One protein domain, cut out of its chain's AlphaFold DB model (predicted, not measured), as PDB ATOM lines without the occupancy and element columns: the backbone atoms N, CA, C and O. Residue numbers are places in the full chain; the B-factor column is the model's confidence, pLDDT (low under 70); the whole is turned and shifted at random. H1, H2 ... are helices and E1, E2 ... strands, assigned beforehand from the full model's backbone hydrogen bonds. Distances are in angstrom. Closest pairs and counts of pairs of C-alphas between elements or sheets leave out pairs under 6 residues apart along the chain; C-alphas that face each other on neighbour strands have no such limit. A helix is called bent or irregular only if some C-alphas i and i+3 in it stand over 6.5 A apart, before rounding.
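This is residues 205 to 392 of the 983 residues of the protein "Superinfection immunity protein" of Bradyrhizobiaceae bacterium (UniProt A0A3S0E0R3). A broad, twisted antiparallel sheet makes the body; the bent ends of E6 and E8 fold back over one of its faces with E7 beside them, and H2 runs along the other face. H3 and H4 pack together by the folded-back part, while H1 sits by E2 near the far edge. The 188 printed residues hold four named helices and nine named strands, in the order H1 E1 E2 E3 E4 H2 E5 E6 H3 E7 H4 E8 E9; the class is mixed, helices and strands. The whole is compact, with a radius of gyration of the C-alphas of 16.3 A, and rounded, spanning 44 by 42 by 32 A.

After residues 205 to 218, which hold no named element, H1 is residues 219 to 222, beginning at C-alpha 219 (-12.000, -10.275, 1.663). E1 is residues 225 to 228, E2 236 to 246 and 31.0 A long, E3 249 to 259 and 32.3 A, E4 265 to 276 and 28.5 A. H2, residues 281 to 293, is 17.8 A long. E5 is residues 297 to 300, and E6, 309 to 322, bends by 133 degrees at residue 317. H3 is residues 325 to 332, E7 342 to 344 and H4 349 to 354. E8, residues 359 to 374, bends by 155 degrees at Gly 364 (-39.902, -22.945, 12.843). E9, residues 379 to 388 and 30.3 A long, ends at (-35.067, -19.862, 8.784).

E1 to E4 form a meander, each strand the antiparallel neighbour of the one before; N 227 and O 237 are 2.9 A apart, N 238 and O 257 2.8 A, N 254 and O 271 2.9 A. E9 pairs with E4, N 270 and O 384 at 2.9 A, and forms a hairpin with E8, N 369 and O 385 at 2.8 A. The sheet is branched: beside E8, E6 lies on one side, with N 313 and O 370 at 2.8 A, and E7 and E9 on the other, with N 343 and O 360 at 2.8 A. Edge strand E5 forms a hairpin with E6, N 299 and O 312 at 2.8 A. H2 is on the sheet at a height of 9.9 A, over E8 and only just over E6, where 3 of its C-alphas fall; it runs along the strands, at 5 degrees to E8 on the local plane. H3 and H4 touch, about perpendicular at 77 degrees, closest at the C-alphas of Ala 332 and Gln 350, 4.7 A. H1, H3 and H4 only graze the sheet. Every O i to N i+4 pair is within hydrogen-bond range in H3 and H4, 8 of 9 in H2; H1 is too short for one.

The farthest C-alphas, of Asp 217 and Gln 304, are 47.5 A apart. The printed part has no cut, and no link is long. Mean pLDDT of the printed part is 90.4, and no printed residue is under 70.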
ATOM      1  N   VAL A 205     -28.170  -9.389  10.670       89.38
ATOM      2  CA  VAL A 205     -27.090  -9.548  11.660       89.38
ATOM      3  C   VAL A 205     -25.749  -9.278  10.974       89.38
ATOM      4  O   VAL A 205     -25.489  -9.819   9.906       89.38
ATOM      5  N   ASP A 206     -24.902  -8.436  11.578       79.25
ATOM      6  CA  ASP A 206     -23.573  -8.065  11.042       79.25
ATOM      7  C   ASP A 206     -23.620  -7.500   9.598       79.25
ATOM      8  O   ASP A 206     -22.723  -7.726   8.793       79.25
ATOM      9  N   GLY A 207     -24.709  -6.803   9.245       78.06
ATOM     10  CA  GLY A 207     -24.972  -6.270   7.897       78.06
ATOM     11  C   GLY A 207     -25.567  -7.275   6.898       78.06
ATOM     12  O   GLY A 207     -26.165  -6.866   5.905       78.06
ATOM     13  N   LEU A 208     -25.490  -8.581   7.172       84.94
ATOM     14  CA  LEU A 208     -26.052  -9.631   6.321       84.94
ATOM     15  C   LEU A 208     -27.534  -9.883   6.670       84.94
ATOM     16  O   LEU A 208     -27.902  -9.983   7.844       84.94
ATOM     17  N   ARG A 209     -28.399  -9.985   5.650       89.44
ATOM     18  CA  ARG A 209     -29.824 -10.343   5.810       89.44
ATOM     19  C   ARG A 209     -30.035 -11.852   5.694       89.44
ATOM     20  O   ARG A 209     -29.290 -12.517   4.975       89.44
ATOM     21  N   LEU A 210     -31.086 -12.372   6.320       88.69
ATOM     22  CA  LEU A 210     -31.519 -13.759   6.135       88.69
ATOM     23  C   LEU A 210     -31.958 -14.008   4.674       88.69
ATOM     24  O   LEU A 210     -32.664 -13.200   4.076       88.69
ATOM     25  N   GLY A 211     -31.487 -15.092   4.060       84.06
ATOM     26  CA  GLY A 211     -31.617 -15.335   2.617       84.06
ATOM     27  C   GLY A 211     -30.727 -14.443   1.733       84.06
ATOM     28  O   GLY A 211     -30.741 -14.583   0.514       84.06
ATOM     29  N   GLY A 212     -29.930 -13.536   2.311       81.12
ATOM     30  CA  GLY A 212     -28.931 -12.757   1.578       81.12
ATOM     31  C   GLY A 212     -27.765 -13.630   1.110       81.12
ATOM     32  O   GLY A 212     -27.386 -14.581   1.793       81.12
ATOM     33  N   ARG A 213     -27.176 -13.309  -0.051       84.19
ATOM     34  CA  ARG A 213     -26.039 -14.068  -0.592       84.19
ATOM     35  C   ARG A 213     -24.716 -13.679   0.068       84.19
ATOM     36  O   ARG A 213     -24.358 -12.506   0.143       84.19
ATOM     37  N   VAL A 214     -23.967 -14.697   0.467       86.81
ATOM     38  CA  VAL A 214     -22.574 -14.647   0.903       86.81
ATOM     39  C   VAL A 214     -21.670 -14.723  -0.329       86.81
ATOM     40  O   VAL A 214     -21.797 -15.638  -1.138       86.81
ATOM     41  N   ILE A 215     -20.747 -13.770  -0.474       82.69
ATOM     42  CA  ILE A 215     -19.790 -13.734  -1.589       82.69
ATOM     43  C   ILE A 215     -18.509 -14.461  -1.158       82.69
ATOM     44  O   ILE A 215     -17.687 -13.882  -0.441       82.69
ATOM     45  N   SER A 216     -18.342 -15.710  -1.607       72.81
ATOM     46  CA  SER A 216     -17.205 -16.598  -1.283       72.81
ATOM     47  C   SER A 216     -15.832 -15.975  -1.536       72.81
ATOM     48  O   SER A 216     -14.863 -16.254  -0.838       72.81
ATOM     49  N   ASP A 217     -15.749 -15.111  -2.539       72.62
ATOM     50  CA  ASP A 217     -14.470 -14.598  -3.019       72.62
ATOM     51  C   ASP A 217     -14.071 -13.297  -2.305       72.62
ATOM     52  O   ASP A 217     -12.951 -12.817  -2.482       72.62
ATOM     53  N   SER A 218     -14.956 -12.726  -1.479       75.81
ATOM     54  CA  SER A 218     -14.732 -11.456  -0.776       75.81
ATOM     55  C   SER A 218     -13.626 -11.541   0.284       75.81
ATOM     56  O   SER A 218     -13.405 -12.585   0.898       75.81
ATOM     57  N   SER A 219     -12.956 -10.417   0.550       75.00
ATOM     58  CA  SER A 219     -12.000 -10.275   1.663       75.00
ATOM     59  C   SER A 219     -12.636 -10.666   3.000       75.00
ATOM     60  O   SER A 219     -12.076 -11.478   3.732       75.00
ATOM     61  N   THR A 220     -13.847 -10.169   3.267       74.81
ATOM     62  CA  THR A 220     -14.615 -10.452   4.485       74.81
ATOM     63  C   THR A 220     -14.894 -11.943   4.676       74.81
ATOM     64  O   THR A 220     -14.801 -12.425   5.800       74.81
ATOM     65  N   TYR A 221     -15.208 -12.690   3.610       83.69
ATOM     66  CA  TYR A 221     -15.437 -14.139   3.697       83.69
ATOM     67  C   TYR A 221     -14.152 -14.915   4.003       83.69
ATOM     68  O   TYR A 221     -14.190 -15.850   4.796       83.69
ATOM     69  N   ARG A 222     -13.002 -14.494   3.458       86.19
ATOM     70  CA  ARG A 222     -11.693 -15.130   3.716       86.19
ATOM     71  C   ARG A 222     -11.232 -15.019   5.180       86.19
ATOM     72  O   ARG A 222     -10.328 -15.746   5.575       86.19
ATOM     73  N   GLU A 223     -11.844 -14.148   5.988       87.38
ATOM     74  CA  GLU A 223     -11.640 -14.109   7.447       87.38
ATOM     75  C   GLU A 223     -12.435 -15.178   8.220       87.38
ATOM     76  O   GLU A 223     -12.191 -15.387   9.411       87.38
ATOM     77  N   TYR A 224     -13.425 -15.819   7.592       91.88
ATOM     78  CA  TYR A 224     -14.177 -16.908   8.203       91.88
ATOM     79  C   TYR A 224     -13.503 -18.243   7.886       91.88
ATOM     80  O   TYR A 224     -13.258 -18.591   6.732       91.88
ATOM     81  N   ASN A 225     -13.299 -19.052   8.922       95.44
ATOM     82  CA  ASN A 225     -12.984 -20.463   8.759       95.44
ATOM     83  C   ASN A 225     -14.261 -21.172   8.285       95.44
ATOM     84  O   ASN A 225     -15.167 -21.434   9.081       95.44
ATOM     85  N   CYS A 226     -14.356 -21.404   6.978       94.75
ATOM     86  CA  CYS A 226     -15.499 -22.030   6.320       94.75
ATOM     87  C   CYS A 226     -15.230 -23.510   6.037       94.75
ATOM     88  O   CYS A 226     -14.268 -23.856   5.354       94.75
ATOM     89  N   LEU A 227     -16.100 -24.377   6.554       94.38
ATOM     90  CA  LEU A 227     -16.039 -25.833   6.412       94.38
ATOM     91  C   LEU A 227     -17.423 -26.385   6.025       94.38
ATOM     92  O   LEU A 227     -18.437 -25.758   6.345       94.38
ATOM     93  N   PRO A 228     -17.511 -27.562   5.379       94.12
ATOM     94  CA  PRO A 228     -18.779 -28.270   5.212       94.12
ATOM     95  C   PRO A 228     -19.476 -28.510   6.560       94.12
ATOM     96  O   PRO A 228     -18.835 -28.809   7.567       94.12
ATOM     97  N   SER A 229     -20.799 -28.370   6.593       92.06
ATOM     98  CA  SER A 229     -21.600 -28.514   7.809       92.06
ATOM     99  C   SER A 229     -21.798 -29.982   8.194       92.06
ATOM    100  O   SER A 229     -22.547 -30.702   7.541       92.06
ATOM    101  N   GLU A 230     -21.229 -30.399   9.329       87.12
ATOM    102  CA  GLU A 230     -21.410 -31.744   9.915       87.12
ATOM    103  C   GLU A 230     -22.861 -32.129  10.271       87.12
ATOM    104  O   GLU A 230     -23.114 -33.272  10.653       87.12
ATOM    105  N   GLN A 231     -23.796 -31.175  10.232       88.25
ATOM    106  CA  GLN A 231     -25.192 -31.364  10.646       88.25
ATOM    107  C   GLN A 231     -26.216 -31.045   9.546       88.25
ATOM    108  O   GLN A 231     -27.408 -31.173   9.804       88.25
ATOM    109  N   TYR A 232     -25.784 -30.578   8.368       90.88
ATOM    110  CA  TYR A 232     -26.692 -30.150   7.296       90.88
ATOM    111  C   TYR A 232     -26.048 -30.374   5.918       90.88
ATOM    112  O   TYR A 232     -25.266 -29.537   5.458       90.88
ATOM    113  N   ALA A 233     -26.382 -31.486   5.261       87.81
ATOM    114  CA  ALA A 233     -25.869 -31.868   3.949       87.81
ATOM    115  C   ALA A 233     -25.913 -30.724   2.925       87.81
ATOM    116  O   ALA A 233     -26.951 -30.106   2.687       87.81
ATOM    117  N   GLY A 234     -24.768 -30.459   2.293       86.50
ATOM    118  CA  GLY A 234     -24.623 -29.432   1.259       86.50
ATOM    119  C   GLY A 234     -24.501 -27.990   1.767       86.50
ATOM    120  O   GLY A 234     -24.294 -27.101   0.948       86.50
ATOM    121  N   PHE A 235     -24.585 -27.726   3.074       93.50
ATOM    122  CA  PHE A 235     -24.383 -26.380   3.622       93.50
ATOM    123  C   PHE A 235     -22.932 -26.162   4.061       93.50
ATOM    124  O   PHE A 235     -22.277 -27.068   4.581       93.50
ATOM    125  N   THR A 236     -22.452 -24.930   3.923       94.25
ATOM    126  CA  THR A 236     -21.155 -24.480   4.440       94.25
ATOM    127  C   THR A 236     -21.369 -23.707   5.736       94.25
ATOM    128  O   THR A 236     -22.174 -22.773   5.795       94.25
ATOM    129  N   ARG A 237     -20.637 -24.090   6.786       95.06
ATOM    130  CA  ARG A 237     -20.569 -23.383   8.065       95.06
ATOM    131  C   ARG A 237     -19.287 -22.556   8.113       95.06
ATOM    132  O   ARG A 237     -18.188 -23.097   8.170       95.06
ATOM    133  N   CYS A 238     -19.452 -21.244   8.161       95.31
ATOM    134  CA  CYS A 238     -18.389 -20.259   8.296       95.31
ATOM    135  C   CYS A 238     -18.347 -19.716   9.724       95.31
ATOM    136  O   CYS A 238     -19.372 -19.261  10.233       95.31
ATOM    137  N   GLN A 239     -17.177 -19.712  10.368       95.44
ATOM    138  CA  GLN A 239     -16.990 -19.113  11.693       95.44
ATOM    139  C   GLN A 239     -15.762 -18.194  11.741       95.44
ATOM    140  O   GLN A 239     -14.661 -18.589  11.365       95.44
ATOM    141  N   ARG A 240     -15.952 -16.975  12.255       94.81
ATOM    142  CA  ARG A 240     -14.899 -15.975  12.481       94.81
ATOM    143  C   ARG A 240     -14.899 -15.580  13.951       94.81
ATOM    144  O   ARG A 240     -15.938 -15.175  14.466       94.81
ATOM    145  N   ASN A 241     -13.734 -15.641  14.588       94.44
ATOM    146  CA  ASN A 241     -13.530 -15.120  15.937       94.44
ATOM    147  C   ASN A 241     -12.625 -13.878  15.847       94.44
ATOM    148  O   ASN A 241     -11.617 -13.922  15.139       94.44
ATOM    149  N   ARG A 242     -12.946 -12.793  16.556       92.50
ATOM    150  CA  ARG A 242     -12.085 -11.602  16.693       92.50
ATOM    151  C   ARG A 242     -11.996 -11.188  18.166       92.50
ATOM    152  O   ARG A 242     -12.908 -11.454  18.944       92.50
ATOM    153  N   ALA A 243     -10.904 -10.525  18.534       93.12
ATOM    154  CA  ALA A 243     -10.820  -9.748  19.768       93.12
ATOM    155  C   ALA A 243     -11.075  -8.276  19.417       93.12
ATOM    156  O   ALA A 243     -10.439  -7.735  18.514       93.12
ATOM    157  N   GLU A 244     -12.023  -7.647  20.101       90.06
ATOM    158  CA  GLU A 244     -12.467  -6.269  19.882       90.06
ATOM    159  C   GLU A 244     -12.376  -5.484  21.206       90.06
ATOM    160  O   GLU A 244     -12.396  -6.064  22.293       90.06
ATOM    161  N   THR A 245     -12.264  -4.156  21.138       86.75
ATOM    162  CA  THR A 245     -12.153  -3.297  22.331       86.75
ATOM    163  C   THR A 245     -13.185  -2.183  22.278       86.75
ATOM    164  O   THR A 245     -13.284  -1.464  21.289       86.75
ATOM    165  N   SER A 246     -13.939  -2.033  23.365       85.19
ATOM    166  CA  SER A 246     -14.909  -0.955  23.575       85.19
ATOM    167  C   SER A 246     -14.450  -0.025  24.700       85.19
ATOM    168  O   SER A 246     -13.572  -0.379  25.487       85.19
ATOM    169  N   ALA A 247     -15.122   1.119  24.863       83.25
ATOM    170  CA  ALA A 247     -14.925   1.999  26.019       83.25
ATOM    171  C   ALA A 247     -15.219   1.323  27.380       83.25
ATOM    172  O   ALA A 247     -14.753   1.802  28.410       83.25
ATOM    173  N   ARG A 248     -15.960   0.201  27.402       83.69
ATOM    174  CA  ARG A 248     -16.239  -0.601  28.612       83.69
ATOM    175  C   ARG A 248     -15.216  -1.724  28.852       83.69
ATOM    176  O   ARG A 248     -15.213  -2.329  29.922       83.69
ATOM    177  N   GLY A 249     -14.335  -1.986  27.883       89.12
ATOM    178  CA  GLY A 249     -13.275  -2.991  27.960       89.12
ATOM    179  C   GLY A 249     -13.146  -3.871  26.706       89.12
ATOM    180  O   GLY A 249     -13.930  -3.729  25.758       89.12
ATOM    181  N   PRO A 250     -12.150  -4.777  26.694       92.50
ATOM    182  CA  PRO A 250     -11.967  -5.775  25.646       92.50
ATOM    183  C   PRO A 250     -13.019  -6.889  25.730       92.50
ATOM    184  O   PRO A 250     -13.442  -7.282  26.820       92.50
ATOM    185  N   PHE A 251     -13.409  -7.414  24.571       92.56
ATOM    186  CA  PHE A 251     -14.375  -8.496  24.415       92.56
ATOM    187  C   PHE A 251     -14.061  -9.338  23.176       92.56
ATOM    188  O   PHE A 251     -13.572  -8.835  22.168       92.56
ATOM    189  N   ASN A 252     -14.361 -10.634  23.232       95.50
ATOM    190  CA  ASN A 252     -14.256 -11.512  22.073       95.50
ATOM    191  C   ASN A 252     -15.592 -11.568  21.336       95.50
ATOM    192  O   ASN A 252     -16.653 -11.675  21.961       95.50
ATOM    193  N   THR A 253     -15.533 -11.546  20.008       95.50
ATOM    194  CA  THR A 253     -16.678 -11.741  19.125       95.50
ATOM    195  C   THR A 253     -16.557 -13.058  18.375       95.50
ATOM    196  O   THR A 253     -15.481 -13.433  17.908       95.50
ATOM    197  N   THR A 254     -17.677 -13.767  18.265       95.38
ATOM    198  CA  THR A 254     -17.809 -15.009  17.500       95.38
ATOM    199  C   THR A 254     -18.958 -14.843  16.519       95.38
ATOM    200  O   THR A 254     -20.134 -14.886  16.898       95.38
ATOM    201  N   ASN A 255     -18.609 -14.669  15.249       95.81
ATOM    202  CA  ASN A 255     -19.556 -14.594  14.149       95.81
ATOM    203  C   ASN A 255     -19.687 -15.979  13.508       95.81
ATOM    204  O   ASN A 255     -18.710 -16.719  13.373       95.81
ATOM    205  N   THR A 256     -20.894 -16.358  13.108       95.19
ATOM    206  CA  THR A 256     -21.158 -17.635  12.439       95.19
ATOM    207  C   THR A 256     -22.218 -17.454  11.368       95.19
ATOM    208  O   THR A 256     -23.262 -16.863  11.633       95.19
ATOM    209  N   ILE A 257     -21.960 -18.004  10.186       95.38
ATOM    210  CA  ILE A 257     -22.882 -18.034   9.052       95.38
ATOM    211  C   ILE A 257     -23.050 -19.496   8.624       95.38
ATOM    212  O   ILE A 257     -22.072 -20.243   8.570       95.38
ATOM    213  N   LEU A 258     -24.278 -19.911   8.323       95.38
ATOM    214  CA  LEU A 258     -24.578 -21.146   7.598       95.38
ATOM    215  C   LEU A 258     -25.239 -20.752   6.276       95.38
ATOM    216  O   LEU A 258     -26.262 -20.062   6.288       95.38
ATOM    217  N   HIS A 259     -24.668 -21.178   5.153       94.38
ATOM    218  CA  HIS A 259     -25.208 -20.880   3.827       94.38
ATOM    219  C   HIS A 259     -25.212 -22.110   2.914       94.38
ATOM    220  O   HIS A 259     -24.443 -23.054   3.105       94.38
ATOM    221  N   SER A 260     -26.097 -22.086   1.926       91.69
ATOM    222  CA  SER A 260     -26.218 -23.088   0.863       91.69
ATOM    223  C   SER A 260     -25.152 -22.901  -0.237       91.69
ATOM    224  O   SER A 260     -24.440 -21.887  -0.238       91.69
ATOM    225  N   PRO A 261     -25.023 -23.840  -1.201       86.81
ATOM    226  CA  PRO A 261     -24.017 -23.772  -2.271       86.81
ATOM    227  C   PRO A 261     -24.142 -22.565  -3.209       86.81
ATOM    228  O   PRO A 261     -23.160 -22.154  -3.814       86.81
ATOM    229  N   ASP A 262     -25.336 -21.977  -3.322       82.94
ATOM    230  CA  ASP A 262     -25.589 -20.751  -4.090       82.94
ATOM    231  C   ASP A 262     -25.239 -19.463  -3.303       82.94
ATOM    232  O   ASP A 262     -25.441 -18.347  -3.790       82.94
ATOM    233  N   GLY A 263     -24.744 -19.613  -2.072       85.69
ATOM    234  CA  GLY A 263     -24.367 -18.532  -1.166       85.69
ATOM    235  C   GLY A 263     -25.494 -18.016  -0.269       85.69
ATOM    236  O   GLY A 263     -25.219 -17.174   0.579       85.69
ATOM    237  N   SER A 264     -26.743 -18.472  -0.403       89.88
ATOM    238  CA  SER A 264     -27.863 -17.929   0.385       89.88
ATOM    239  C   SER A 264     -27.743 -18.283   1.881       89.88
ATOM    240  O   SER A 264     -27.615 -19.451   2.250       89.88
ATOM    241  N   ALA A 265     -27.745 -17.278   2.763       92.62
ATOM    242  CA  ALA A 265     -27.516 -17.447   4.202       92.62
ATOM    243  C   ALA A 265     -28.800 -17.805   4.972       92.62
ATOM    244  O   ALA A 265     -29.715 -16.991   5.075       92.62
ATOM    245  N   PHE A 266     -28.844 -18.992   5.580       92.94
ATOM    246  CA  PHE A 266     -30.014 -19.506   6.314       92.94
ATOM    247  C   PHE A 266     -29.870 -19.470   7.842       92.94
ATOM    248  O   PHE A 266     -30.853 -19.646   8.560       92.94
ATOM    249  N   TYR A 267     -28.665 -19.197   8.347       95.75
ATOM    250  CA  TYR A 267     -28.412 -18.844   9.745       95.75
ATOM    251  C   TYR A 267     -27.264 -17.837   9.817       95.75
ATOM    252  O   TYR A 267     -26.227 -18.035   9.186       95.75
ATOM    253  N   ILE A 268     -27.440 -16.766  10.591       96.50
ATOM    254  CA  ILE A 268     -26.443 -15.704  10.786       96.50
ATOM    255  C   ILE A 268     -26.448 -15.339  12.268       96.50
ATOM    256  O   ILE A 268     -27.506 -15.076  12.829       96.50
ATOM    257  N   ASN A 269     -25.285 -15.323  12.914       96.25
ATOM    258  CA  ASN A 269     -25.148 -15.174  14.363       96.25
ATOM    259  C   ASN A 269     -23.918 -14.338  14.716       96.25
ATOM    260  O   ASN A 269     -22.834 -14.612  14.201       96.25
ATOM    261  N   ARG A 270     -24.052 -13.433  15.689       96.00
ATOM    262  CA  ARG A 270     -22.938 -12.752  16.361       96.00
ATOM    263  C   ARG A 270     -23.087 -12.918  17.877       96.00
ATOM    264  O   ARG A 270     -24.163 -12.710  18.433       96.00
ATOM    265  N   SER A 271     -22.009 -13.336  18.533       95.69
ATOM    266  CA  SER A 271     -21.937 -13.549  19.983       95.69
ATOM    267  C   SER A 271     -20.777 -12.749  20.571       95.69
ATOM    268  O   SER A 271     -19.717 -12.695  19.954       95.69
ATOM    269  N   LEU A 272     -20.972 -12.143  21.742       95.31
ATOM    270  CA  LEU A 272     -20.017 -11.294  22.453       95.31
ATOM    271  C   LEU A 272     -19.742 -11.878  23.848       95.31
ATOM    272  O   LEU A 272     -20.681 -12.251  24.559       95.31
ATOM    273  N   SER A 273     -18.467 -11.947  24.242       93.44
ATOM    274  CA  SER A 273     -18.039 -12.439  25.558       93.44
ATOM    275  C   SER A 273     -16.709 -11.800  26.014       93.44
ATOM    276  O   SER A 273     -15.688 -12.012  25.354       93.44
ATOM    277  N   PRO A 274     -16.675 -11.050  27.135       93.31
ATOM    278  CA  PRO A 274     -17.834 -10.556  27.875       93.31
ATOM    279  C   PRO A 274     -18.677  -9.567  27.053       93.31
ATOM    280  O   PRO A 274     -18.153  -8.777  26.275       93.31
ATOM    281  N   ALA A 275     -19.986  -9.577  27.272       91.81
ATOM    282  CA  ALA A 275     -20.845  -8.424  27.031       91.81
ATOM    283  C   ALA A 275     -20.922  -7.563  28.306       91.81
ATOM    284  O   ALA A 275     -20.692  -8.069  29.409       91.81
ATOM    285  N   PHE A 276     -21.245  -6.278  28.152       91.69
ATOM    286  CA  PHE A 276     -21.311  -5.302  29.242       91.69
ATOM    287  C   PHE A 276     -22.681  -4.622  29.241       91.69
ATOM    288  O   PHE A 276     -22.998  -3.948  28.265       91.69
ATOM    289  N   PHE A 277     -23.437  -4.755  30.328       90.31
ATOM    290  CA  PHE A 277     -24.789  -4.219  30.505       90.31
ATOM    291  C   PHE A 277     -24.842  -3.230  31.677       90.31
ATOM    292  O   PHE A 277     -24.258  -3.493  32.731       90.31
ATOM    293  N   ALA A 278     -25.572  -2.125  31.526       84.25
ATOM    294  CA  ALA A 278     -25.799  -1.136  32.579       84.25
ATOM    295  C   ALA A 278     -27.295  -0.824  32.764       84.25
ATOM    296  O   ALA A 278     -27.984  -0.451  31.818       84.25
ATOM    297  N   GLY A 279     -27.802  -0.931  33.997       82.94
ATOM    298  CA  GLY A 279     -29.189  -0.576  34.324       82.94
ATOM    299  C   GLY A 279     -30.221  -1.352  33.497       82.94
ATOM    300  O   GLY A 279     -30.264  -2.578  33.549       82.94
ATOM    301  N   SER A 280     -31.051  -0.623  32.747       84.88
ATOM    302  CA  SER A 280     -32.123  -1.142  31.887       84.88
ATOM    303  C   SER A 280     -31.675  -1.580  30.488       84.88
ATOM    304  O   SER A 280     -32.498  -2.087  29.734       84.88
ATOM    305  N   GLU A 281     -30.396  -1.439  30.130       87.75
ATOM    306  CA  GLU A 281     -29.904  -1.536  28.744       87.75
ATOM    307  C   GLU A 281     -30.301  -2.825  27.999       87.75
ATOM    308  O   GLU A 281     -30.566  -2.783  26.803       87.75
ATOM    309  N   ALA A 282     -30.420  -3.961  28.696       88.31
ATOM    310  CA  ALA A 282     -30.934  -5.209  28.122       88.31
ATOM    311  C   ALA A 282     -32.420  -5.122  27.706       88.31
ATOM    312  O   ALA A 282     -32.809  -5.631  26.656       88.31
ATOM    313  N   ASN A 283     -33.250  -4.461  28.515       90.31
ATOM    314  CA  ASN A 283     -34.644  -4.166  28.193       90.31
ATOM    315  C   ASN A 283     -34.742  -3.086  27.109       90.31
ATOM    316  O   ASN A 283     -35.579  -3.209  26.221       90.31
ATOM    317  N   ASP A 284     -33.875  -2.073  27.133       88.62
ATOM    318  CA  ASP A 284     -33.858  -0.998  26.132       88.62
ATOM    319  C   ASP A 284     -33.455  -1.516  24.740       88.62
ATOM    320  O   ASP A 284     -34.054  -1.131  23.733       88.62
ATOM    321  N   ASP A 285     -32.513  -2.463  24.678       88.31
ATOM    322  CA  ASP A 285     -32.170  -3.219  23.468       88.31
ATOM    323  C   ASP A 285     -33.373  -3.998  22.912       88.31
ATOM    324  O   ASP A 285     -33.650  -3.939  21.710       88.31
ATOM    325  N   ILE A 286     -34.117  -4.694  23.781       91.88
ATOM    326  CA  ILE A 286     -35.321  -5.447  23.401       91.88
ATOM    327  C   ILE A 286     -36.451  -4.505  22.963       91.88
ATOM    328  O   ILE A 286     -37.099  -4.786  21.958       91.88
ATOM    329  N   ASN A 287     -36.652  -3.370  23.636       91.06
ATOM    330  CA  ASN A 287     -37.639  -2.349  23.263       91.06
ATOM    331  C   ASN A 287     -37.316  -1.744  21.884       91.06
ATOM    332  O   ASN A 287     -38.186  -1.645  21.017       91.06
ATOM    333  N   ARG A 288     -36.041  -1.416  21.635       87.81
ATOM    334  CA  ARG A 288     -35.555  -0.925  20.335       87.81
ATOM    335  C   ARG A 288     -35.742  -1.961  19.221       87.81
ATOM    336  O   ARG A 288     -36.097  -1.591  18.103       87.81
ATOM    337  N   LEU A 289     -35.528  -3.246  19.513       88.50
ATOM    338  CA  LEU A 289     -35.823  -4.337  18.577       88.50
ATOM    339  C   LEU A 289     -37.331  -4.516  18.365       88.50
ATOM    340  O   LEU A 289     -37.752  -4.703  17.225       88.50
ATOM    341  N   ALA A 290     -38.153  -4.394  19.410       89.19
ATOM    342  CA  ALA A 290     -39.603  -4.539  19.324       89.19
ATOM    343  C   ALA A 290     -40.243  -3.475  18.417       89.19
ATOM    344  O   ALA A 290     -41.061  -3.808  17.560       89.19
ATOM    345  N   ASN A 291     -39.776  -2.226  18.506       86.81
ATOM    346  CA  ASN A 291     -40.206  -1.132  17.626       86.81
ATOM    347  C   ASN A 291     -39.902  -1.385  16.132       86.81
ATOM    348  O   ASN A 291     -40.545  -0.786  15.275       86.81
ATOM    349  N   ARG A 292     -38.937  -2.262  15.805       84.06
ATOM    350  CA  ARG A 292     -38.564  -2.618  14.420       84.06
ATOM    351  C   ARG A 292     -39.113  -3.977  13.962       84.06
ATOM    352  O   ARG A 292     -39.302  -4.173  12.764       84.06
ATOM    353  N   LEU A 293     -39.299  -4.931  14.875       87.69
ATOM    354  CA  LEU A 293     -39.570  -6.345  14.566       87.69
ATOM    355  C   LEU A 293     -40.927  -6.853  15.091       87.69
ATOM    356  O   LEU A 293     -41.257  -8.019  14.864       87.69
ATOM    357  N   GLY A 294     -41.704  -6.010  15.777       90.75
ATOM    358  CA  GLY A 294     -42.944  -6.389  16.457       90.75
ATOM    359  C   GLY A 294     -42.720  -6.890  17.895       90.75
ATOM    360  O   GLY A 294     -41.587  -6.913  18.380       90.75
ATOM    361  N   PRO A 295     -43.784  -7.284  18.615       89.69
ATOM    362  CA  PRO A 295     -43.672  -7.730  20.002       89.69
ATOM    363  C   PRO A 295     -42.849  -9.032  20.124       89.69
ATOM    364  O   PRO A 295     -43.114  -9.984  19.384       89.69
ATOM    365  N   PRO A 296     -41.876  -9.113  21.052       95.31
ATOM    366  CA  PRO A 296     -41.111 -10.332  21.300       95.31
ATOM    367  C   PRO A 296     -41.900 -11.361  22.116       95.31
ATOM    368  O   PRO A 296     -42.588 -11.018  23.079       95.31
ATOM    369  N   GLN A 297     -41.674 -12.643  21.838       96.00
ATOM    370  CA  GLN A 297     -41.878 -13.696  22.835       96.00
ATOM    371  C   GLN A 297     -40.615 -13.787  23.707       96.00
ATOM    372  O   GLN A 297     -39.518 -13.972  23.184       96.00
ATOM    373  N   ILE A 298     -40.757 -13.638  25.028       93.94
ATOM    374  CA  ILE A 298     -39.634 -13.611  25.984       93.94
ATOM    375  C   ILE A 298     -39.670 -14.845  26.896       93.94
ATOM    376  O   ILE A 298     -40.705 -15.175  27.472       93.94
ATOM    377  N   ILE A 299     -38.516 -15.491  27.074       94.44
ATOM    378  CA  ILE A 299     -38.259 -16.543  28.064       94.44
ATOM    379  C   ILE A 299     -37.228 -16.013  29.069       94.44
ATOM    380  O   ILE A 299     -36.032 -15.946  28.778       94.44
ATOM    381  N   ALA A 300     -37.687 -15.640  30.263       92.38
ATOM    382  CA  ALA A 300     -36.822 -15.192  31.356       92.38
ATOM    383  C   ALA A 300     -35.875 -16.303  31.859       92.38
ATOM    384  O   ALA A 300     -36.096 -17.492  31.609       92.38
ATOM    385  N   MET A 301     -34.817 -15.921  32.577       91.56
ATOM    386  CA  MET A 301     -33.954 -16.855  33.307       91.56
ATOM    387  C   MET A 301     -34.763 -17.643  34.364       91.56
ATOM    388  O   MET A 301     -35.530 -17.032  35.111       91.56
ATOM    389  N   PRO A 302     -34.581 -18.972  34.498       90.31
ATOM    390  CA  PRO A 302     -35.154 -19.735  35.606       90.31
ATOM    391  C   PRO A 302     -34.653 -19.239  36.970       90.31
ATOM    392  O   PRO A 302     -33.460 -19.008  37.155       90.31
ATOM    393  N   SER A 303     -35.541 -19.163  37.965       82.06
ATOM    394  CA  SER A 303     -35.250 -18.602  39.300       82.06
ATOM    395  C   SER A 303     -34.194 -19.360  40.125       82.06
ATOM    396  O   SER A 303     -33.799 -18.887  41.183       82.06
ATOM    397  N   GLN A 304     -33.749 -20.533  39.664       80.50
ATOM    398  CA  GLN A 304     -32.707 -21.363  40.288       80.50
ATOM    399  C   GLN A 304     -31.376 -21.322  39.504       80.50
ATOM    400  O   GLN A 304     -30.567 -22.242  39.584       80.50
ATOM    401  N   SER A 305     -31.154 -20.275  38.703       81.94
ATOM    402  CA  SER A 305     -29.950 -20.117  37.880       81.94
ATOM    403  C   SER A 305     -28.709 -19.693  38.684       81.94
ATOM    404  O   SER A 305     -28.815 -18.849  39.574       81.94
ATOM    405  N   PRO A 306     -27.499 -20.173  38.322       79.75
ATOM    406  CA  PRO A 306     -26.233 -19.651  38.846       79.75
ATOM    407  C   PRO A 306     -25.834 -18.280  38.261       79.75
ATOM    408  O   PRO A 306     -24.782 -17.754  38.625       79.75
ATOM    409  N   VAL A 307     -26.616 -17.714  37.333       80.69
ATOM    410  CA  VAL A 307     -26.439 -16.351  36.804       80.69
ATOM    411  C   VAL A 307     -27.711 -15.550  37.113       80.69
ATOM    412  O   VAL A 307     -28.785 -15.973  36.682       80.69
ATOM    413  N   PRO A 308     -27.624 -14.424  37.848       82.38
ATOM    414  CA  PRO A 308     -28.797 -13.765  38.429       82.38
ATOM    415  C   PRO A 308     -29.723 -13.133  37.386       82.38
ATOM    416  O   PRO A 308     -30.933 -13.115  37.587       82.38
ATOM    417  N   ASN A 309     -29.175 -12.644  36.269       89.19
ATOM    418  CA  ASN A 309     -29.945 -11.976  35.224       89.19
ATOM    419  C   ASN A 309     -29.790 -12.685  33.877       89.19
ATOM    420  O   ASN A 309     -28.701 -13.143  33.523       89.19
ATOM    421  N   GLY A 310     -30.867 -12.703  33.096       91.19
ATOM    422  CA  GLY A 310     -30.836 -13.062  31.684       91.19
ATOM    423  C   GLY A 310     -32.211 -13.389  31.112       91.19
ATOM    424  O   GLY A 310     -33.183 -13.581  31.845       91.19
ATOM    425  N   MET A 311     -32.294 -13.438  29.786       94.25
ATOM    426  CA  MET A 311     -33.504 -13.788  29.042       94.25
ATOM    427  C   MET A 311     -33.180 -14.112  27.581       94.25
ATOM    428  O   MET A 311     -32.171 -13.655  27.041       94.25
ATOM    429  N   ILE A 312     -34.074 -14.865  26.942       96.44
ATOM    430  CA  ILE A 312     -34.106 -15.082  25.494       96.44
ATOM    431  C   ILE A 312     -35.345 -14.364  24.947       96.44
ATOM    432  O   ILE A 312     -36.435 -14.558  25.476       96.44
ATOM    433  N   ALA A 313     -35.196 -13.556  23.901       97.00
ATOM    434  CA  ALA A 313     -36.281 -12.892  23.185       97.00
ATOM    435  C   ALA A 313     -36.301 -13.347  21.716       97.00
ATOM    436  O   ALA A 313     -35.255 -13.425  21.065       97.00
ATOM    437  N   THR A 314     -37.486 -13.659  21.192       96.88
ATOM    438  CA  THR A 314     -37.702 -14.208  19.843       96.88
ATOM    439  C   THR A 314     -38.737 -13.407  19.060       96.88
ATOM    440  O   THR A 314     -39.762 -13.010  19.615       96.88
ATOM    441  N   TRP A 315     -38.494 -13.240  17.757       95.75
ATOM    442  CA  TRP A 315     -39.366 -12.550  16.801       95.75
ATOM    443  C   TRP A 315     -39.534 -13.363  15.513       95.75
ATOM    444  O   TRP A 315     -38.579 -13.981  15.037       95.75
ATOM    445  N   GLY A 316     -40.710 -13.273  14.890       92.69
ATOM    446  CA  GLY A 316     -41.021 -13.966  13.636       92.69
ATOM    447  C   GLY A 316     -41.526 -15.391  13.848       92.69
ATOM    448  O   GLY A 316     -42.121 -15.699  14.873       92.69
ATOM    449  N   ALA A 317     -41.292 -16.259  12.865       91.44
ATOM    450  CA  ALA A 317     -41.783 -17.637  12.856       91.44
ATOM    451  C   ALA A 317     -40.819 -18.654  13.503       91.44
ATOM    452  O   ALA A 317     -41.072 -19.857  13.424       91.44
ATOM    453  N   VAL A 318     -39.716 -18.199  14.110       94.62
ATOM    454  CA  VAL A 318     -38.747 -19.064  14.803       94.62
ATOM    455  C   VAL A 318     -39.324 -19.583  16.124       94.62
ATOM    456  O   VAL A 318     -39.856 -18.818  16.924       94.62
ATOM    457  N   THR A 319     -39.186 -20.884  16.373       94.19
ATOM    458  CA  THR A 319     -39.683 -21.559  17.580       94.19
ATOM    459  C   THR A 319     -38.548 -22.196  18.382       94.19
ATOM    460  O   THR A 319     -37.541 -22.642  17.826       94.19
ATOM    461  N   LEU A 320     -38.713 -22.241  19.707       95.69
ATOM    462  CA  LEU A 320     -37.739 -22.795  20.650       95.69
ATOM    463  C   LEU A 320     -38.246 -24.127  21.216       95.69
ATOM    464  O   LEU A 320     -39.120 -24.156  22.078       95.69
ATOM    465  N   GLU A 321     -37.688 -25.232  20.725       94.56
ATOM    466  CA  GLU A 321     -38.036 -26.600  21.134       94.56
ATOM    467  C   GLU A 321     -37.041 -27.069  22.218       94.56
ATOM    468  O   GLU A 321     -35.840 -27.090  21.946       94.56
ATOM    469  N   PRO A 322     -37.455 -27.385  23.460       93.06
ATOM    470  CA  PRO A 322     -36.521 -27.817  24.504       93.06
ATOM    471  C   PRO A 322     -35.909 -29.185  24.164       93.06
ATOM    472  O   PRO A 322     -36.613 -30.080  23.703       93.06
ATOM    473  N   ILE A 323     -34.606 -29.361  24.402       93.38
ATOM    474  CA  ILE A 323     -33.924 -30.636  24.118       93.38
ATOM    475  C   ILE A 323     -34.252 -31.727  25.152       93.38
ATOM    476  O   ILE A 323     -34.489 -31.437  26.328       93.38
ATOM    477  N   ASP A 324     -34.167 -32.989  24.725       90.19
ATOM    478  CA  ASP A 324     -34.353 -34.156  25.589       90.19
ATOM    479  C   ASP A 324     -33.378 -34.201  26.775       90.19
ATOM    480  O   ASP A 324     -32.213 -33.798  26.690       90.19
ATOM    481  N   THR A 325     -33.826 -34.792  27.887       88.94
ATOM    482  CA  THR A 325     -33.007 -34.949  29.100       88.94
ATOM    483  C   THR A 325     -31.721 -35.737  28.841       88.94
ATOM    484  O   THR A 325     -30.681 -35.359  29.370       88.94
ATOM    485  N   SER A 326     -31.753 -36.770  27.993       88.94
ATOM    486  CA  SER A 326     -30.564 -37.538  27.583       88.94
ATOM    487  C   SER A 326     -29.541 -36.666  26.850       88.94
ATOM    488  O   SER A 326     -28.380 -36.602  27.250       88.94
ATOM    489  N   ALA A 327     -29.983 -35.915  25.837       88.62
ATOM    490  CA  ALA A 327     -29.151 -34.965  25.103       88.62
ATOM    491  C   ALA A 327     -28.562 -33.879  26.021       88.62
ATOM    492  O   ALA A 327     -27.404 -33.486  25.865       88.62
ATOM    493  N   ARG A 328     -29.323 -33.428  27.027       91.50
ATOM    494  CA  ARG A 328     -28.827 -32.501  28.049       91.50
ATOM    495  C   ARG A 328     -27.776 -33.148  28.961       91.50
ATOM    496  O   ARG A 328     -26.756 -32.518  29.221       91.50
ATOM    497  N   THR A 329     -27.951 -34.395  29.400       90.75
ATOM    498  CA  THR A 329     -26.923 -35.135  30.161       90.75
ATOM    499  C   THR A 329     -25.636 -35.324  29.349       90.75
ATOM    500  O   THR A 329     -24.533 -35.194  29.888       90.75
ATOM    501  N   ASP A 330     -25.751 -35.557  28.044       91.12
ATOM    502  CA  ASP A 330     -24.606 -35.681  27.143       91.12
ATOM    503  C   ASP A 330     -23.863 -34.344  26.973       91.12
ATOM    504  O   ASP A 330     -22.640 -34.306  27.132       91.12
ATOM    505  N   LEU A 331     -24.585 -33.229  26.803       92.94
ATOM    506  CA  LEU A 331     -23.993 -31.882  26.822       92.94
ATOM    507  C   LEU A 331     -23.336 -31.548  28.170       92.94
ATOM    508  O   LEU A 331     -22.234 -31.004  28.182       92.94
ATOM    509  N   ALA A 332     -23.945 -31.915  29.303       91.69
ATOM    510  CA  ALA A 332     -23.340 -31.734  30.628       91.69
ATOM    511  C   ALA A 332     -22.033 -32.537  30.782       91.69
ATOM    512  O   ALA A 332     -21.081 -32.069  31.416       91.69
ATOM    513  N   SER A 333     -21.966 -33.707  30.135       91.88
ATOM    514  CA  SER A 333     -20.764 -34.548  30.028       91.88
ATOM    515  C   SER A 333     -19.686 -33.965  29.097       91.88
ATOM    516  O   SER A 333     -18.621 -34.562  28.968       91.88
ATOM    517  N   GLY A 334     -19.954 -32.853  28.399       87.44
ATOM    518  CA  GLY A 334     -19.072 -32.301  27.365       87.44
ATOM    519  C   GLY A 334     -19.059 -33.096  26.052       87.44
ATOM    520  O   GLY A 334     -18.186 -32.871  25.216       87.44
ATOM    521  N   ARG A 335     -20.003 -34.028  25.850       86.19
ATOM    522  CA  ARG A 335     -20.129 -34.787  24.597       86.19
ATOM    523  C   ARG A 335     -20.829 -33.931  23.537       86.19
ATOM    524  O   ARG A 335     -21.733 -33.154  23.841       86.19
ATOM    525  N   GLN A 336     -20.396 -34.058  22.283       79.31
ATOM    526  CA  GLN A 336     -21.032 -33.368  21.159       79.31
ATOM    527  C   GLN A 336     -22.393 -33.999  20.842       79.31
ATOM    528  O   GLN A 336     -22.531 -35.221  20.853       79.31
ATOM    529  N   VAL A 337     -23.386 -33.167  20.525       85.62
ATOM    530  CA  VAL A 337     -24.773 -33.588  20.283       85.62
ATOM    531  C   VAL A 337     -25.273 -32.986  18.971       85.62
ATOM    532  O   VAL A 337     -25.292 -31.766  18.808       85.62
ATOM    533  N   ARG A 338     -25.696 -33.842  18.030       86.25
ATOM    534  CA  ARG A 338     -26.153 -33.446  16.687       86.25
ATOM    535  C   ARG A 338     -27.666 -33.182  16.636       86.25
ATOM    536  O   ARG A 338     -28.412 -33.905  15.987       86.25
ATOM    537  N   LEU A 339     -28.117 -32.150  17.353       85.81
ATOM    538  CA  LEU A 339     -29.521 -31.689  17.355       85.81
ATOM    539  C   LEU A 339     -29.773 -30.450  16.472       85.81
ATOM    540  O   LEU A 339     -30.899 -29.956  16.404       85.81
ATOM    541  N   GLY A 340     -28.758 -29.972  15.750       87.38
ATOM    542  CA  GLY A 340     -28.826 -28.803  14.877       87.38
ATOM    543  C   GLY A 340     -28.326 -27.535  15.567       87.38
ATOM    544  O   GLY A 340     -27.319 -27.541  16.279       87.38
ATOM    545  N   LEU A 341     -29.011 -26.419  15.324       92.75
ATOM    546  CA  LEU A 341     -28.657 -25.110  15.872       92.75
ATOM    547  C   LEU A 341     -29.340 -24.901  17.233       92.75
ATOM    548  O   LEU A 341     -30.564 -24.917  17.327       92.75
ATOM    549  N   LEU A 342     -28.536 -24.707  18.284       94.44
ATOM    550  CA  LEU A 342     -28.998 -24.588  19.673       94.44
ATOM    551  C   LEU A 342     -28.862 -23.162  20.231       94.44
ATOM    552  O   LEU A 342     -27.988 -22.387  19.814       94.44
ATOM    553  N   ILE A 343     -29.682 -22.837  21.231       96.31
ATOM    554  CA  ILE A 343     -29.598 -21.628  22.056       96.31
ATOM    555  C   ILE A 343     -29.891 -21.923  23.533       96.31
ATOM    556  O   ILE A 343     -30.667 -22.812  23.875       96.31
ATOM    557  N   ASP A 344     -29.244 -21.164  24.407       94.50
ATOM    558  CA  ASP A 344     -29.377 -21.180  25.858       94.50
ATOM    559  C   ASP A 344     -29.288 -19.740  26.400       94.50
ATOM    560  O   ASP A 344     -28.986 -18.803  25.651       94.50
ATOM    561  N   HIS A 345     -29.543 -19.555  27.698       92.25
ATOM    562  CA  HIS A 345     -29.477 -18.236  28.340       92.25
ATOM    563  C   HIS A 345     -28.043 -17.710  28.531       92.25
ATOM    564  O   HIS A 345     -27.842 -16.500  28.474       92.25
ATOM    565  N   ILE A 346     -27.044 -18.578  28.761       91.38
ATOM    566  CA  ILE A 346     -25.684 -18.156  29.176       91.38
ATOM    567  C   ILE A 346     -24.606 -18.286  28.088       91.38
ATOM    568  O   ILE A 346     -23.426 -18.062  28.360       91.38
ATOM    569  N   GLY A 347     -24.977 -18.681  26.867       89.44
ATOM    570  CA  GLY A 347     -24.043 -18.846  25.749       89.44
ATOM    571  C   GLY A 347     -23.045 -20.000  25.914       89.44
ATOM    572  O   GLY A 347     -21.989 -19.983  25.280       89.44
ATOM    573  N   ASN A 348     -23.335 -20.990  26.766       91.12
ATOM    574  CA  ASN A 348     -22.477 -22.153  26.991       91.12
ATOM    575  C   ASN A 348     -23.325 -23.388  27.329       91.12
ATOM    576  O   ASN A 348     -23.683 -23.624  28.483       91.12
ATOM    577  N   PHE A 349     -23.591 -24.214  26.315       92.75
ATOM    578  CA  PHE A 349     -24.472 -25.381  26.424       92.75
ATOM    579  C   PHE A 349     -24.027 -26.398  27.487       92.75
ATOM    580  O   PHE A 349     -24.872 -26.937  28.195       92.75
ATOM    581  N   GLN A 350     -22.720 -26.638  27.650       93.81
ATOM    582  CA  GLN A 350     -22.215 -27.562  28.673       93.81
ATOM    583  C   GLN A 350     -22.499 -27.030  30.083       93.81
ATOM    584  O   GLN A 350     -23.041 -27.754  30.919       93.81
ATOM    585  N   ARG A 351     -22.186 -25.754  30.341       92.19
ATOM    586  CA  ARG A 351     -22.418 -25.116  31.643       92.19
ATOM    587  C   ARG A 351     -23.912 -24.947  31.936       92.19
ATOM    588  O   ARG A 351     -24.319 -25.175  33.071       92.19
ATOM    589  N   SER A 352     -24.729 -24.625  30.931       92.62
ATOM    590  CA  SER A 352     -26.194 -24.604  31.044       92.62
ATOM    591  C   SER A 352     -26.744 -25.972  31.439       92.62
ATOM    592  O   SER A 352     -27.522 -26.072  32.385       92.62
ATOM    593  N   ALA A 353     -26.288 -27.040  30.780       92.56
ATOM    594  CA  ALA A 353     -26.717 -28.398  31.085       92.56
ATOM    595  C   ALA A 353     -26.284 -28.854  32.491       92.56
ATOM    596  O   ALA A 353     -27.092 -29.434  33.214       92.56
ATOM    597  N   GLN A 354     -25.051 -28.540  32.907       92.56
ATOM    598  CA  GLN A 354     -24.546 -28.799  34.266       92.56
ATOM    599  C   GLN A 354     -25.318 -28.018  35.342       92.56
ATOM    600  O   GLN A 354     -25.540 -28.536  36.432       92.56
ATOM    601  N   ALA A 355     -25.763 -26.800  35.028       89.19
ATOM    602  CA  ALA A 355     -26.596 -25.970  35.894       89.19
ATOM    603  C   ALA A 355     -28.096 -26.335  35.859       89.19
ATOM    604  O   ALA A 355     -28.905 -25.640  36.469       89.19
ATOM    605  N   GLY A 356     -28.496 -27.375  35.116       89.00
ATOM    606  CA  GLY A 356     -29.901 -27.765  34.965       89.00
ATOM    607  C   GLY A 356     -30.768 -26.768  34.182       89.00
ATOM    608  O   GLY A 356     -31.987 -26.946  34.125       89.00
ATOM    609  N   LEU A 357     -30.168 -25.755  33.548       91.56
ATOM    610  CA  LEU A 357     -30.869 -24.766  32.730       91.56
ATOM    611  C   LEU A 357     -31.483 -25.419  31.473       91.56
ATOM    612  O   LEU A 357     -31.025 -26.483  31.026       91.56
ATOM    613  N   PRO A 358     -32.540 -24.819  30.897       91.25
ATOM    614  CA  PRO A 358     -33.087 -25.264  29.627       91.25
ATOM    615  C   PRO A 358     -32.142 -24.899  28.477       91.25
ATOM    616  O   PRO A 358     -31.498 -23.851  28.470       91.25
ATOM    617  N   ILE A 359     -32.085 -25.780  27.482       95.12
ATOM    618  CA  ILE A 359     -31.388 -25.562  26.215       95.12
ATOM    619  C   ILE A 359     -32.404 -25.861  25.121       95.12
ATOM    620  O   ILE A 359     -33.118 -26.864  25.192       95.12
ATOM    621  N   TYR A 360     -32.477 -24.982  24.130       96.19
ATOM    622  CA  TYR A 360     -33.483 -25.021  23.082       96.19
ATOM    623  C   TYR A 360     -32.841 -25.256  21.721       96.19
ATOM    624  O   TYR A 360     -31.793 -24.699  21.390       96.19
ATOM    625  N   ARG A 361     -33.517 -26.053  20.909       95.25
ATOM    626  CA  ARG A 361     -33.282 -26.236  19.487       95.25
ATOM    627  C   ARG A 361     -34.062 -25.176  18.712       95.25
ATOM    628  O   ARG A 361     -35.256 -24.976  18.945       95.25
ATOM    629  N   LEU A 362     -33.380 -24.499  17.792       95.31
ATOM    630  CA  LEU A 362     -34.002 -23.537  16.886       95.31
ATOM    631  C   LEU A 362     -34.790 -24.295  15.810       95.31
ATOM    632  O   LEU A 362     -34.234 -25.109  15.071       95.31
ATOM    633  N   THR A 363     -36.088 -24.026  15.740       93.12
ATOM    634  CA  THR A 363     -37.050 -24.632  14.810       93.12
ATOM    635  C   THR A 363     -37.948 -23.540  14.210       93.12
ATOM    636  O   THR A 363     -37.702 -22.354  14.427       93.12
ATOM    637  N   GLY A 364     -38.969 -23.909  13.433       91.62
ATOM    638  CA  GLY A 364     -39.902 -22.945  12.843       91.62
ATOM    639  C   GLY A 364     -39.374 -22.279  11.567       91.62
ATOM    640  O   GLY A 364     -38.467 -22.794  10.918       91.62
ATOM    641  N   GLY A 365     -39.995 -21.170  11.171       89.81
ATOM    642  CA  GLY A 365     -39.657 -20.411   9.964       89.81
ATOM    643  C   GLY A 365     -38.647 -19.283  10.202       89.81
ATOM    644  O   GLY A 365     -37.925 -19.262  11.198       89.81
ATOM    645  N   ALA A 366     -38.632 -18.316   9.281       93.12
ATOM    646  CA  ALA A 366     -37.803 -17.115   9.358       93.12
ATOM    647  C   ALA A 366     -38.057 -16.293  10.639       93.12
ATOM    648  O   ALA A 366     -39.193 -15.906  10.928       93.12
ATOM    649  N   GLY A 367     -36.993 -15.971  11.376       93.62
ATOM    650  CA  GLY A 367     -37.072 -15.182  12.604       93.62
ATOM    651  C   GLY A 367     -35.738 -14.610  13.088       93.62
ATOM    652  O   GLY A 367     -34.680 -14.805  12.478       93.62
ATOM    653  N   TYR A 368     -35.797 -13.904  14.214       96.12
ATOM    654  CA  TYR A 368     -34.658 -13.319  14.926       96.12
ATOM    655  C   TYR A 368     -34.698 -13.742  16.393       96.12
ATOM    656  O   TYR A 368     -35.772 -13.836  16.988       96.12
ATOM    657  N   VAL A 369     -33.529 -13.994  16.979       97.56
ATOM    658  CA  VAL A 369     -33.389 -14.393  18.380       97.56
ATOM    659  C   VAL A 369     -32.265 -13.600  19.032       97.56
ATOM    660  O   VAL A 369     -31.160 -13.518  18.498       97.56
ATOM    661  N   TRP A 370     -32.548 -13.052  20.206       97.44
ATOM    662  CA  TRP A 370     -31.620 -12.348  21.085       97.44
ATOM    663  C   TRP A 370     -31.555 -13.134  22.400       97.44
ATOM    664  O   TRP A 370     -32.587 -13.547  22.920       97.44
ATOM    665  N   SER A 371     -30.366 -13.388  22.934       96.75
ATOM    666  CA  SER A 371     -30.165 -14.045  24.229       96.75
ATOM    667  C   SER A 371     -29.047 -13.346  24.985       96.75
ATOM    668  O   SER A 371     -27.986 -13.063  24.416       96.75
ATOM    669  N   ALA A 372     -29.276 -13.091  26.270       95.62
ATOM    670  CA  ALA A 372     -28.261 -12.558  27.158       95.62
ATOM    671  C   ALA A 372     -28.376 -13.115  28.576       95.62
ATOM    672  O   ALA A 372     -29.464 -13.437  29.057       95.62
ATOM    673  N   SER A 373     -27.242 -13.119  29.275       93.94
ATOM    674  CA  SER A 373     -27.170 -13.268  30.730       93.94
ATOM    675  C   SER A 373     -26.050 -12.398  31.284       93.94
ATOM    676  O   SER A 373     -25.077 -12.152  30.570       93.94
ATOM    677  N   TRP A 374     -26.179 -11.920  32.523       93.56
ATOM    678  CA  TRP A 374     -25.165 -11.077  33.165       93.56
ATOM    679  C   TRP A 374     -25.170 -11.173  34.696       93.56
ATOM    680  O   TRP A 374     -26.194 -11.429  35.338       93.56
ATOM    681  N   GLY A 375     -23.990 -10.971  35.280       89.12
ATOM    682  CA  GLY A 375     -23.784 -10.853  36.718       89.12
ATOM    683  C   GLY A 375     -24.204  -9.489  37.271       89.12
ATOM    684  O   GLY A 375     -24.573  -8.572  36.538       89.12
ATOM    685  N   ASN A 376     -24.104  -9.342  38.594       88.38
ATOM    686  CA  ASN A 376     -24.397  -8.082  39.293       88.38
ATOM    687  C   ASN A 376     -23.353  -6.977  39.015       88.38
ATOM    688  O   ASN A 376     -23.566  -5.824  39.370       88.38
ATOM    689  N   ASP A 377     -22.233  -7.326  38.378       86.94
ATOM    690  CA  ASP A 377     -21.197  -6.422  37.871       86.94
ATOM    691  C   ASP A 377     -21.472  -5.931  36.433       86.94
ATOM    692  O   ASP A 377     -20.631  -5.258  35.835       86.94
ATOM    693  N   GLY A 378     -22.620  -6.309  35.855       87.31
ATOM    694  CA  GLY A 378     -22.992  -6.000  34.475       87.31
ATOM    695  C   GLY A 378     -22.227  -6.803  33.419       87.31
ATOM    696  O   GLY A 378     -22.429  -6.572  32.227       87.31
ATOM    697  N   ARG A 379     -21.350  -7.744  33.800       91.00
ATOM    698  CA  ARG A 379     -20.576  -8.553  32.845       91.00
ATOM    699  C   ARG A 379     -21.301  -9.850  32.534       91.00
ATOM    700  O   ARG A 379     -21.890 -10.482  33.409       91.00
ATOM    701  N   GLY A 380     -21.264 -10.258  31.274       91.44
ATOM    702  CA  GLY A 380     -22.119 -11.343  30.819       91.44
ATOM    703  C   GLY A 380     -21.809 -11.859  29.425       91.44
ATOM    704  O   GLY A 380     -20.690 -11.744  28.932       91.44
ATOM    705  N   THR A 381     -22.828 -12.404  28.777       94.56
ATOM    706  CA  THR A 381     -22.805 -12.853  27.381       94.56
ATOM    707  C   THR A 381     -23.964 -12.222  26.630       94.56
ATOM    708  O   THR A 381     -25.070 -12.164  27.165       94.56
ATOM    709  N   LEU A 382     -23.737 -11.819  25.380       95.25
ATOM    710  CA  LEU A 382     -24.785 -11.369  24.461       95.25
ATOM    711  C   LEU A 382     -24.678 -12.165  23.163       95.25
ATOM    712  O   LEU A 382     -23.593 -12.276  22.596       95.25
ATOM    713  N   ARG A 383     -25.791 -12.700  22.671       96.31
ATOM    714  CA  ARG A 383     -25.863 -13.439  21.411       96.31
ATOM    715  C   ARG A 383     -27.111 -13.020  20.653       96.31
ATOM    716  O   ARG A 383     -28.213 -13.140  21.175       96.31
ATOM    717  N   PHE A 384     -26.945 -12.583  19.412       94.88
ATOM    718  CA  PHE A 384     -28.063 -12.289  18.522       94.88
ATOM    719  C   PHE A 384     -27.874 -12.965  17.167       94.88
ATOM    720  O   PHE A 384     -26.768 -13.041  16.622       94.88
ATOM    721  N   LEU A 385     -28.968 -13.517  16.647       97.19
ATOM    722  CA  LEU A 385     -28.972 -14.348  15.454       97.19
ATOM    723  C   LEU A 385     -30.281 -14.228  14.674       97.19
ATOM    724  O   LEU A 385     -31.317 -13.841  15.207       97.19
ATOM    725  N   THR A 386     -30.236 -14.622  13.409       96.81
ATOM    726  CA  THR A 386     -31.408 -14.839  12.564       96.81
ATOM    727  C   THR A 386     -31.294 -16.189  11.862       96.81
ATOM    728  O   THR A 386     -30.187 -16.667  11.598       96.81
ATOM    729  N   ILE A 387     -32.434 -16.835  11.628       95.38
ATOM    730  CA  ILE A 387     -32.534 -18.197  11.100       95.38
ATOM    731  C   ILE A 387     -33.844 -18.365  10.321       95.38
ATOM    732  O   ILE A 387     -34.847 -17.767  10.698       95.38
ATOM    733  N   ASP A 388     -33.850 -19.203   9.281       93.81
ATOM    734  CA  ASP A 388     -35.067 -19.862   8.784       93.81
ATOM    735  C   ASP A 388     -34.853 -21.380   8.833       93.81
ATOM    736  O   ASP A 388     -34.290 -21.983   7.915       93.81
ATOM    737  N   ALA A 389     -35.271 -22.003   9.938       90.31
ATOM    738  CA  ALA A 389     -35.061 -23.433  10.145       90.31
ATOM    739  C   ALA A 389     -35.948 -24.296   9.226       90.31
ATOM    740  O   ALA A 389     -35.621 -25.457   8.993       90.31
ATOM    741  N   SER A 390     -37.012 -23.730   8.640       89.56
ATOM    742  CA  SER A 390     -37.921 -24.421   7.714       89.56
ATOM    743  C   SER A 390     -37.302 -24.700   6.340       89.56
ATOM    744  O   SER A 390     -37.852 -25.475   5.558       89.56
ATOM    745  N   LYS A 391     -36.161 -24.063   6.045       88.19
ATOM    746  CA  LYS A 391     -35.398 -24.204   4.795       88.19
ATOM    747  C   LYS A 391     -34.114 -25.016   4.968       88.19
ATOM    748  O   LYS A 391     -33.439 -25.295   3.980       88.19
ATOM    749  N   LEU A 392     -33.767 -25.385   6.202       88.56
ATOM    750  CA  LEU A 392     -32.636 -26.264   6.477       88.56
ATOM    751  C   LEU A 392     -33.043 -27.731   6.243       88.56
ATOM    752  O   LEU A 392     -34.173 -28.109   6.565       88.56
TER     753      LEU A 392